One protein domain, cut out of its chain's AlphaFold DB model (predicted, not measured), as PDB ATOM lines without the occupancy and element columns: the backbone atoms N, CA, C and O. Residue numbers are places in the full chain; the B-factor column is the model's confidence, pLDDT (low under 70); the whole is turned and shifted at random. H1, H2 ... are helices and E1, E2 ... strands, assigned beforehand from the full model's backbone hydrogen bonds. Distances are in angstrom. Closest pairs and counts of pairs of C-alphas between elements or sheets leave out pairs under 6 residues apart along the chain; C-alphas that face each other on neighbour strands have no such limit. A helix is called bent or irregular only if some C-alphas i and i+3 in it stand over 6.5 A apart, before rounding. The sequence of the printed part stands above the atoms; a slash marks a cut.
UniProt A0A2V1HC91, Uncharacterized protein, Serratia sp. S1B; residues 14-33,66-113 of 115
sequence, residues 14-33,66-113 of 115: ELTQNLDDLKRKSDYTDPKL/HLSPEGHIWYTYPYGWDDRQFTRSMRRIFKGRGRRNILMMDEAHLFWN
ATOM      1  N   GLU A  14     -15.904  19.818  -8.601       59.47
ATOM      2  CA  GLU A  14     -16.545  20.844  -7.786       59.47
ATOM      3  C   GLU A  14     -16.662  22.139  -8.600       59.47
ATOM      4  O   GLU A  14     -15.663  22.672  -9.088       59.47
ATOM      5  N   LEU A  15     -17.899  22.618  -8.748       55.66
ATOM      6  CA  LEU A  15     -18.236  23.886  -9.391       55.66
ATOM      7  C   LEU A  15     -18.277  24.980  -8.325       55.66
ATOM      8  O   LEU A  15     -18.893  24.796  -7.276       55.66
ATOM      9  N   THR A  16     -17.624  26.106  -8.583       61.25
ATOM     10  CA  THR A  16     -17.704  27.296  -7.728       61.25
ATOM     11  C   THR A  16     -17.944  28.529  -8.584       61.25
ATOM     12  O   THR A  16     -17.454  28.601  -9.712       61.25
ATOM     13  N   GLN A  17     -18.712  29.472  -8.044       55.41
ATOM     14  CA  GLN A  17     -19.010  30.766  -8.665       55.41
ATOM     15  C   GLN A  17     -18.202  31.900  -8.014       55.41
ATOM     16  O   GLN A  17     -18.003  32.943  -8.626       55.41
ATOM     17  N   ASN A  18     -17.674  31.682  -6.801       62.31
ATOM     18  CA  ASN A  18     -16.911  32.672  -6.044       62.31
ATOM     19  C   ASN A  18     -15.448  32.219  -5.838       62.31
ATOM     20  O   ASN A  18     -15.169  31.074  -5.468       62.31
ATOM     21  N   LEU A  19     -14.505  33.138  -6.074       57.56
ATOM     22  CA  LEU A  19     -13.063  32.959  -5.855       57.56
ATOM     23  C   LEU A  19     -12.688  32.837  -4.367       57.56
ATOM     24  O   LEU A  19     -11.697  32.186  -4.037       57.56
ATOM     25  N   ASP A  20     -13.462  33.414  -3.452       59.28
ATOM     26  CA  ASP A  20     -13.199  33.317  -2.013       59.28
ATOM     27  C   ASP A  20     -13.633  31.965  -1.425       59.28
ATOM     28  O   ASP A  20     -12.975  31.445  -0.518       59.28
ATOM     29  N   ASP A  21     -14.636  31.310  -2.017       56.81
ATOM     30  CA  ASP A  21     -14.991  29.920  -1.693       56.81
ATOM     31  C   ASP A  21     -13.884  28.939  -2.109       56.81
ATOM     32  O   ASP A  21     -13.716  27.873  -1.507       56.81
ATOM     33  N   LEU A  22     -13.052  29.325  -3.084       55.81
ATOM     34  CA  LEU A  22     -11.846  28.576  -3.425       55.81
ATOM     35  C   LEU A  22     -10.718  28.743  -2.432       55.81
ATOM     36  O   LEU A  22     -10.026  27.768  -2.137       55.81
ATOM     37  N   LYS A  23     -10.551  29.948  -1.889       52.50
ATOM     38  CA  LYS A  23      -9.584  30.183  -0.816       52.50
ATOM     39  C   LYS A  23      -9.981  29.432   0.451       52.50
ATOM     40  O   LYS A  23      -9.106  28.840   1.069       52.50
ATOM     41  N   ARG A  24     -11.272  29.359   0.808       51.66
ATOM     42  CA  ARG A  24     -11.753  28.542   1.947       51.66
ATOM     43  C   ARG A  24     -11.547  27.035   1.765       51.66
ATOM     44  O   ARG A  24     -11.356  26.325   2.744       51.66
ATOM     45  N   LYS A  25     -11.506  26.528   0.530       52.25
ATOM     46  CA  LYS A  25     -11.141  25.124   0.245       52.25
ATOM     47  C   LYS A  25      -9.668  24.777   0.483       52.25
ATOM     48  O   LYS A  25      -9.320  23.600   0.386       52.25
ATOM     49  N   SER A  26      -8.811  25.747   0.805       51.03
ATOM     50  CA  SER A  26      -7.436  25.490   1.267       51.03
ATOM     51  C   SER A  26      -7.377  24.579   2.502       51.03
ATOM     52  O   SER A  26      -6.407  23.840   2.654       51.03
ATOM     53  N   ASP A  27      -8.463  24.499   3.278       56.34
ATOM     54  CA  ASP A  27      -8.627  23.583   4.414       56.34
ATOM     55  C   ASP A  27      -8.960  22.134   4.005       56.34
ATOM     56  O   ASP A  27      -9.310  21.302   4.850       56.34
ATOM     57  N   TYR A  28      -8.875  21.796   2.709       63.62
ATOM     58  CA  TYR A  28      -9.184  20.466   2.189       63.62
ATOM     59  C   TYR A  28      -8.279  19.389   2.801       63.62
ATOM     60  O   TYR A  28      -7.245  19.014   2.252       63.62
ATOM     61  N   THR A  29      -8.703  18.812   3.918       65.12
ATOM     62  CA  THR A  29      -8.108  17.594   4.460       65.12
ATOM     63  C   THR A  29      -8.779  16.407   3.780       65.12
ATOM     64  O   THR A  29      -9.949  16.119   4.026       65.12
ATOM     65  N   ASP A  30      -8.056  15.709   2.902       73.75
ATOM     66  CA  ASP A  30      -8.558  14.469   2.305       73.75
ATOM     67  C   ASP A  30      -8.802  13.440   3.425       73.75
ATOM     68  O   ASP A  30      -7.844  13.048   4.101       73.75
ATOM     69  N   PRO A  31     -10.043  12.946   3.621       79.81
ATOM     70  CA  PRO A  31     -10.345  11.962   4.662       79.81
ATOM     71  C   PRO A  31      -9.510  10.681   4.546       79.81
ATOM     72  O   PRO A  31      -9.264   9.988   5.533       79.81
ATOM     73  N   LYS A  32      -9.044  10.347   3.335       80.94
ATOM     74  CA  LYS A  32      -8.184   9.182   3.076       80.94
ATOM     75  C   LYS A  32      -6.721   9.441   3.423       80.94
ATOM     76  O   LYS A  32      -5.913   8.507   3.385       80.94
ATOM     77  N   LEU A  33      -6.365  10.683   3.747       87.38
ATOM     78  CA  LEU A  33      -4.999  11.099   4.005       87.38
ATOM     79  C   LEU A  33      -4.842  11.957   5.271       87.38
ATOM     80  O   LEU A  33      -4.334  13.071   5.190       87.38
ATOM     81  N   HIS A  66      -0.971  30.339  -2.091       73.69
ATOM     82  CA  HIS A  66      -1.892  29.780  -3.070       73.69
ATOM     83  C   HIS A  66      -1.544  30.325  -4.452       73.69
ATOM     84  O   HIS A  66      -1.452  31.537  -4.660       73.69
ATOM     85  N   LEU A  67      -1.310  29.415  -5.392       72.12
ATOM     86  CA  LEU A  67      -1.136  29.785  -6.785       72.12
ATOM     87  C   LEU A  67      -2.512  30.080  -7.378       72.12
ATOM     88  O   LEU A  67      -3.472  29.351  -7.124       72.12
ATOM     89  N   SER A  68      -2.609  31.165  -8.148       67.31
ATOM     90  CA  SER A  68      -3.838  31.457  -8.881       67.31
ATOM     91  C   SER A  68      -4.124  30.300  -9.837       67.31
ATOM     92  O   SER A  68      -3.184  29.795 -10.468       67.31
ATOM     93  N   PRO A  69      -5.391  29.886  -9.976       69.25
ATOM     94  CA  PRO A  69      -5.785  29.031 -11.076       69.25
ATOM     95  C   PRO A  69      -5.372  29.671 -12.402       69.25
ATOM     96  O   PRO A  69      -5.665  30.841 -12.652       69.25
ATOM     97  N   GLU A  70      -4.677  28.912 -13.241       66.44
ATOM     98  CA  GLU A  70      -4.447  29.287 -14.632       66.44
ATOM     99  C   GLU A  70      -5.648  28.783 -15.441       66.44
ATOM    100  O   GLU A  70      -5.719  27.621 -15.836       66.44
ATOM    101  N   GLY A  71      -6.643  29.656 -15.619       69.19
ATOM    102  CA  GLY A  71      -7.869  29.364 -16.364       69.19
ATOM    103  C   GLY A  71      -9.021  28.807 -15.519       69.19
ATOM    104  O   GLY A  71      -9.049  28.913 -14.295       69.19
ATOM    105  N   HIS A  72     -10.013  28.228 -16.201       68.50
ATOM    106  CA  HIS A  72     -11.281  27.802 -15.594       68.50
ATOM    107  C   HIS A  72     -11.232  26.423 -14.933       68.50
ATOM    108  O   HIS A  72     -12.202  26.042 -14.287       68.50
ATOM    109  N   ILE A  73     -10.150  25.657 -15.107       71.94
ATOM    110  CA  ILE A  73     -10.002  24.306 -14.557       71.94
ATOM    111  C   ILE A  73      -8.659  24.218 -13.839       71.94
ATOM    112  O   ILE A  73      -7.619  24.430 -14.453       71.94
ATOM    113  N   TRP A  74      -8.663  23.842 -12.564       74.12
ATOM    114  CA  TRP A  74      -7.438  23.576 -11.801       74.12
ATOM    115  C   TRP A  74      -7.638  22.386 -10.868       74.12
ATOM    116  O   TRP A  74      -8.760  21.930 -10.632       74.12
ATOM    117  N   TYR A  75      -6.538  21.868 -10.328       76.88
ATOM    118  CA  TYR A  75      -6.571  20.774  -9.367       76.88
ATOM    119  C   TYR A  75      -6.225  21.270  -7.969       76.88
ATOM    120  O   TYR A  75      -5.282  22.034  -7.793       76.88
ATOM    121  N   THR A  76      -6.962  20.798  -6.967       80.88
ATOM    122  CA  THR A  76      -6.614  20.992  -5.554       80.88
ATOM    123  C   THR A  76      -6.296  19.640  -4.940       80.88
ATOM    124  O   THR A  76      -7.071  18.687  -5.055       80.88
ATOM    125  N   TYR A  77      -5.140  19.541  -4.297       87.25
ATOM    126  CA  TYR A  77      -4.674  18.326  -3.636       87.25
ATOM    127  C   TYR A  77      -4.869  18.412  -2.119       87.25
ATOM    128  O   TYR A  77      -5.183  19.490  -1.613       87.25
ATOM    129  N   PRO A  78      -4.722  17.290  -1.378       88.94
ATOM    130  CA  PRO A  78      -4.876  17.295   0.076       88.94
ATOM    131  C   PRO A  78      -4.041  18.405   0.719       88.94
ATOM    132  O   PRO A  78      -2.911  18.609   0.294       88.94
ATOM    133  N   TYR A  79      -4.580  19.066   1.740       86.94
ATOM    134  CA  TYR A  79      -4.032  20.241   2.433       86.94
ATOM    135  C   TYR A  79      -3.871  21.487   1.544       86.94
ATOM    136  O   TYR A  79      -2.966  22.290   1.746       86.94
ATOM    137  N   GLY A  80      -4.703  21.622   0.507       83.94
ATOM    138  CA  GLY A  80      -4.750  22.824  -0.330       83.94
ATOM    139  C   GLY A  80      -3.562  23.003  -1.279       83.94
ATOM    140  O   GLY A  80      -3.408  24.077  -1.859       83.94
ATOM    141  N   TRP A  81      -2.719  21.982  -1.447       88.06
ATOM    142  CA  TRP A  81      -1.530  22.080  -2.290       88.06
ATOM    143  C   TRP A  81      -1.844  22.077  -3.792       88.06
ATOM    144  O   TRP A  81      -2.795  21.438  -4.254       88.06
ATOM    145  N   ASP A  82      -0.952  22.716  -4.546       87.00
ATOM    146  CA  ASP A  82      -0.839  22.655  -6.005       87.00
ATOM    147  C   ASP A  82       0.344  21.746  -6.404       87.00
ATOM    148  O   ASP A  82       1.351  21.672  -5.690       87.00
ATOM    149  N   ASP A  83       0.245  21.023  -7.523       87.75
ATOM    150  CA  ASP A  83       1.264  20.049  -7.939       87.75
ATOM    151  C   ASP A  83       2.608  20.686  -8.307       87.75
ATOM    152  O   ASP A  83       3.664  20.067  -8.104       87.75
ATOM    153  N   ARG A  84       2.590  21.952  -8.742       88.12
ATOM    154  CA  ARG A  84       3.783  22.774  -8.993       88.12
ATOM    155  C   ARG A  84       4.622  22.976  -7.731       88.12
ATOM    156  O   ARG A  84       5.833  23.155  -7.817       88.12
ATOM    157  N   GLN A  85       4.000  22.890  -6.555       89.88
ATOM    158  CA  GLN A  85       4.646  23.074  -5.252       89.88
ATOM    159  C   GLN A  85       5.102  21.751  -4.620       89.88
ATOM    160  O   GLN A  85       5.625  21.729  -3.502       89.88
ATOM    161  N   PHE A  86       4.910  20.616  -5.300       92.88
ATOM    162  CA  PHE A  86       5.222  19.319  -4.714       92.88
ATOM    163  C   PHE A  86       6.713  19.019  -4.676       92.88
ATOM    164  O   PHE A  86       7.411  19.001  -5.699       92.88
ATOM    165  N   THR A  87       7.155  18.566  -3.506       93.38
ATOM    166  CA  THR A  87       8.390  17.795  -3.366       93.38
ATOM    167  C   THR A  87       8.241  16.401  -3.994       93.38
ATOM    168  O   THR A  87       7.145  15.920  -4.305       93.38
ATOM    169  N   ARG A  88       9.361  15.689  -4.174       94.00
ATOM    170  CA  ARG A  88       9.362  14.324  -4.733       94.00
ATOM    171  C   ARG A  88       8.525  13.344  -3.899       94.00
ATOM    172  O   ARG A  88       7.851  12.486  -4.469       94.00
ATOM    173  N   SER A  89       8.569  13.460  -2.572       94.62
ATOM    174  CA  SER A  89       7.756  12.657  -1.649       94.62
ATOM    175  C   SER A  89       6.273  12.994  -1.797       94.62
ATOM    176  O   SER A  89       5.461  12.083  -1.960       94.62
ATOM    177  N   MET A  90       5.921  14.282  -1.853       94.62
ATOM    178  CA  MET A  90       4.541  14.731  -2.063       94.62
ATOM    179  C   MET A  90       3.957  14.213  -3.377       94.62
ATOM    180  O   MET A  90       2.870  13.648  -3.352       94.62
ATOM    181  N   ARG A  91       4.691  14.270  -4.501       94.00
ATOM    182  CA  ARG A  91       4.219  13.698  -5.783       94.00
ATOM    183  C   ARG A  91       3.838  12.230  -5.666       94.00
ATOM    184  O   ARG A  91       2.894  11.796  -6.314       94.00
ATOM    185  N   ARG A  92       4.560  11.450  -4.855       92.69
ATOM    186  CA  ARG A  92       4.265  10.027  -4.632       92.69
ATOM    187  C   ARG A  92       3.061   9.830  -3.715       92.69
ATOM    188  O   ARG A  92       2.243   8.959  -3.988       92.69
ATOM    189  N   ILE A  93       2.944  10.635  -2.660       93.75
ATOM    190  CA  ILE A  93       1.843  10.550  -1.695       93.75
ATOM    191  C   ILE A  93       0.541  11.050  -2.328       93.75
ATOM    192  O   ILE A  93      -0.487  10.392  -2.228       93.75
ATOM    193  N   PHE A  94       0.548  12.201  -2.983       91.38
ATOM    194  CA  PHE A  94      -0.651  12.850  -3.515       91.38
ATOM    195  C   PHE A  94      -1.045  12.367  -4.914       91.38
ATOM    196  O   PHE A  94      -2.068  12.799  -5.447       91.38
ATOM    197  N   LYS A  95      -0.284  11.437  -5.506       88.19
ATOM    198  CA  LYS A  95      -0.594  10.858  -6.817       88.19
ATOM    199  C   LYS A  95      -2.035  10.341  -6.859       88.19
ATOM    200  O   LYS A  95      -2.409   9.467  -6.081       88.19
ATOM    201  N   GLY A  96      -2.827  10.869  -7.793       85.00
ATOM    202  CA  GLY A  96      -4.224  10.468  -7.993       85.00
ATOM    203  C   GLY A  96      -5.198  10.922  -6.901       85.00
ATOM    204  O   GLY A  96      -6.321  10.434  -6.871       85.00
ATOM    205  N   ARG A  97      -4.785  11.827  -6.002       85.69
ATOM    206  CA  ARG A  97      -5.627  12.389  -4.927       85.69
ATOM    207  C   ARG A  97      -6.072  13.832  -5.188       85.69
ATOM    208  O   ARG A  97      -6.707  14.433  -4.327       85.69
ATOM    209  N   GLY A  98      -5.723  14.389  -6.346       81.62
ATOM    210  CA  GLY A  98      -6.169  15.718  -6.756       81.62
ATOM    211  C   GLY A  98      -7.654  15.716  -7.105       81.62
ATOM    212  O   GLY A  98      -8.132  14.806  -7.784       81.62
ATOM    213  N   ARG A  99      -8.375  16.736  -6.646       78.06
ATOM    214  CA  ARG A  99      -9.743  17.044  -7.074       78.06
ATOM    215  C   ARG A  99      -9.694  18.050  -8.205       78.06
ATOM    216  O   ARG A  99      -8.914  18.993  -8.129       78.06
ATOM    217  N   ARG A 100     -10.505  17.846  -9.243       76.38
ATOM    218  CA  ARG A 100     -10.634  18.805 -10.340       76.38
ATOM    219  C   ARG A 100     -11.696  19.824  -9.942       76.38
ATOM    220  O   ARG A 100     -12.832  19.453  -9.673       76.38
ATOM    221  N   ASN A 101     -11.339  21.092  -9.938       74.44
ATOM    222  CA  ASN A 101     -12.272  22.183  -9.717       74.44
ATOM    223  C   ASN A 101     -12.500  22.925 -11.029       74.44
ATOM    224  O   ASN A 101     -11.597  22.994 -11.868       74.44
ATOM    225  N   ILE A 102     -13.705  23.463 -11.193       72.44
ATOM    226  CA  ILE A 102     -14.085  24.272 -12.347       72.44
ATOM    227  C   ILE A 102     -14.678  25.595 -11.842       72.44
ATOM    228  O   ILE A 102     -15.601  25.585 -11.025       72.44
ATOM    229  N   LEU A 103     -14.153  26.726 -12.322       71.94
ATOM    230  CA  LEU A 103     -14.703  28.064 -12.074       71.94
ATOM    231  C   LEU A 103     -15.653  28.393 -13.216       71.94
ATOM    232  O   LEU A 103     -15.208  28.601 -14.348       71.94
ATOM    233  N   MET A 104     -16.944  28.460 -12.913       65.31
ATOM    234  CA  MET A 104     -17.927  29.033 -13.824       65.31
ATOM    235  C   MET A 104     -18.193  30.467 -13.385       65.31
ATOM    236  O   MET A 104     -18.795  30.689 -12.339       65.31
ATOM    237  N   MET A 105     -17.713  31.430 -14.172       63.06
ATOM    238  CA  MET A 105     -18.074  32.834 -13.986       63.06
ATOM    239  C   MET A 105     -19.464  33.050 -14.574       63.06
ATOM    240  O   MET A 105     -19.667  32.758 -15.756       63.06
ATOM    241  N   ASP A 106     -20.417  33.502 -13.757       61.06
ATOM    242  CA  ASP A 106     -21.811  33.592 -14.195       61.06
ATOM    243  C   ASP A 106     -22.000  34.632 -15.314       61.06
ATOM    244  O   ASP A 106     -22.780  34.388 -16.224       61.06
ATOM    245  N   GLU A 107     -21.173  35.680 -15.374       58.56
ATOM    246  CA  GLU A 107     -21.332  36.802 -16.310       58.56
ATOM    247  C   GLU A 107     -20.808  36.546 -17.736       58.56
ATOM    248  O   GLU A 107     -20.902  37.419 -18.600       58.56
ATOM    249  N   ALA A 108     -20.280  35.357 -18.052       57.59
ATOM    250  CA  ALA A 108     -19.729  35.074 -19.387       57.59
ATOM    251  C   ALA A 108     -20.762  35.240 -20.528       57.59
ATOM    252  O   ALA A 108     -20.394  35.516 -21.671       57.59
ATOM    253  N   HIS A 109     -22.056  35.107 -20.216       57.25
ATOM    254  CA  HIS A 109     -23.155  35.312 -21.161       57.25
ATOM    255  C   HIS A 109     -23.481  36.797 -21.422       57.25
ATOM    256  O   HIS A 109     -24.037  37.109 -22.474       57.25
ATOM    257  N   LEU A 110     -23.104  37.724 -20.530       56.47
ATOM    258  CA  LEU A 110     -23.321  39.166 -20.721       56.47
ATOM    259  C   LEU A 110     -22.391  39.747 -21.797       56.47
ATOM    260  O   LEU A 110     -22.796  40.623 -22.557       56.47
ATOM    261  N   PHE A 111     -21.181  39.199 -21.936       53.00
ATOM    262  CA  PHE A 111     -20.228  39.603 -22.978       53.00
ATOM    263  C   PHE A 111     -20.620  39.127 -24.388       53.00
ATOM    264  O   PHE A 111     -20.149  39.688 -25.375       53.00
ATOM    265  N   TRP A 112     -21.493  38.119 -24.504       55.41
ATOM    266  CA  TRP A 112     -21.978  37.607 -25.795       55.41
ATOM    267  C   TRP A 112     -23.124  38.435 -26.396       55.41
ATOM    268  O   TRP A 112     -23.329  38.386 -27.606       55.41
ATOM    269  N   ASN A 113     -23.827  39.224 -25.575       50.06
ATOM    270  CA  ASN A 113     -24.972  40.041 -25.992       50.06
ATOM    271  C   ASN A 113     -24.603  41.494 -26.364       50.06
ATOM    272  O   ASN A 113     -25.492  42.309 -26.591       50.06
TER     273      ASN A 113
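AT A GLANCE: This is residues 14 to 33 and 66 to 113 of the 115 residues of an uncharacterized protein of Serratia sp. S1B (UniProt A0A2V1HC91). Look for a small sheet of three short strands with H1 grazing it, H2 toward one end of the long axis and H3 toward the other. Residues 107 to 113, of which 107 to 109 belong to H3, stick out free and add to the length. The 68 printed residues hold three named helices and three named strands, in the order E1, H1, E2, H2, E3, H3; the sheet is mixed, with strand order E1, E3, E2. The class is mixed, helices and strands, with under half of the printed residues in named elements. The whole is loose, with a radius of gyration of the C-alphas of 13.9 A, and spans 49 by 20 by 18 A.

HOW THE PARTS SIT: Start at E1, residues 14 to 16, an edge strand parallel to the inner strand E3, residues 99 to 103, at 27 degrees. Their C-alphas 14 and 101 face each other at 4.9 A, and N 102 and O 14 are within hydrogen-bond range at 3.0 A. Next comes H1, residues 19 to 27, which is on the sheet but only grazes it, with residues 19 to 26; its closest C-alphas to E1 are those of Leu 22 and Thr 16, 7.4 A apart. Across the cut you reach E2, residues 73 to 76, the other edge strand, antiparallel to E3 at 140 degrees. There C-alphas 100 and 75 face each other at 4.6 A, and N 101 and O 74 are within hydrogen-bond range at 2.8 A. H2, residues 88 to 93, and H3, residues 106 to 109, are not on the sheet, and no helix touches another. In H2 every O i to N i+4 pair is within hydrogen-bond range, in H1 3 of 5 are, and H3 is too short for such a pair.

IN THESE COORDINATES: Find C-alpha 14 at (-16.545, 20.844, -7.786), where E1 begins. H1 runs 14.6 A from C-alpha 19 at (-13.063, 32.959, -5.855); it is neither bent nor irregular, but only just: C-alphas 24 and 27 are 6.4 A apart. E2 is 10.2 A long, H2 8.9 A and E3 13.1 A. H3 ends at C-alpha 109, (-23.155, 35.312, -21.161); it is irregular, with C-alphas 106 and 109 7.3 A apart.

THE WHOLE: The two C-alphas farthest apart are those of Ser 89 and Asn 113, at 49.1 A. Residues 34 to 65 are not printed, and C-alphas 33 and 66 are 20.2 A apart across this cut. The link from E2 to H2, 11 residues, is long. Mean pLDDT of the printed part is 72.8; look for values under 70 at residues 14 to 29, 68 to 72 and 104 to 113 of this model.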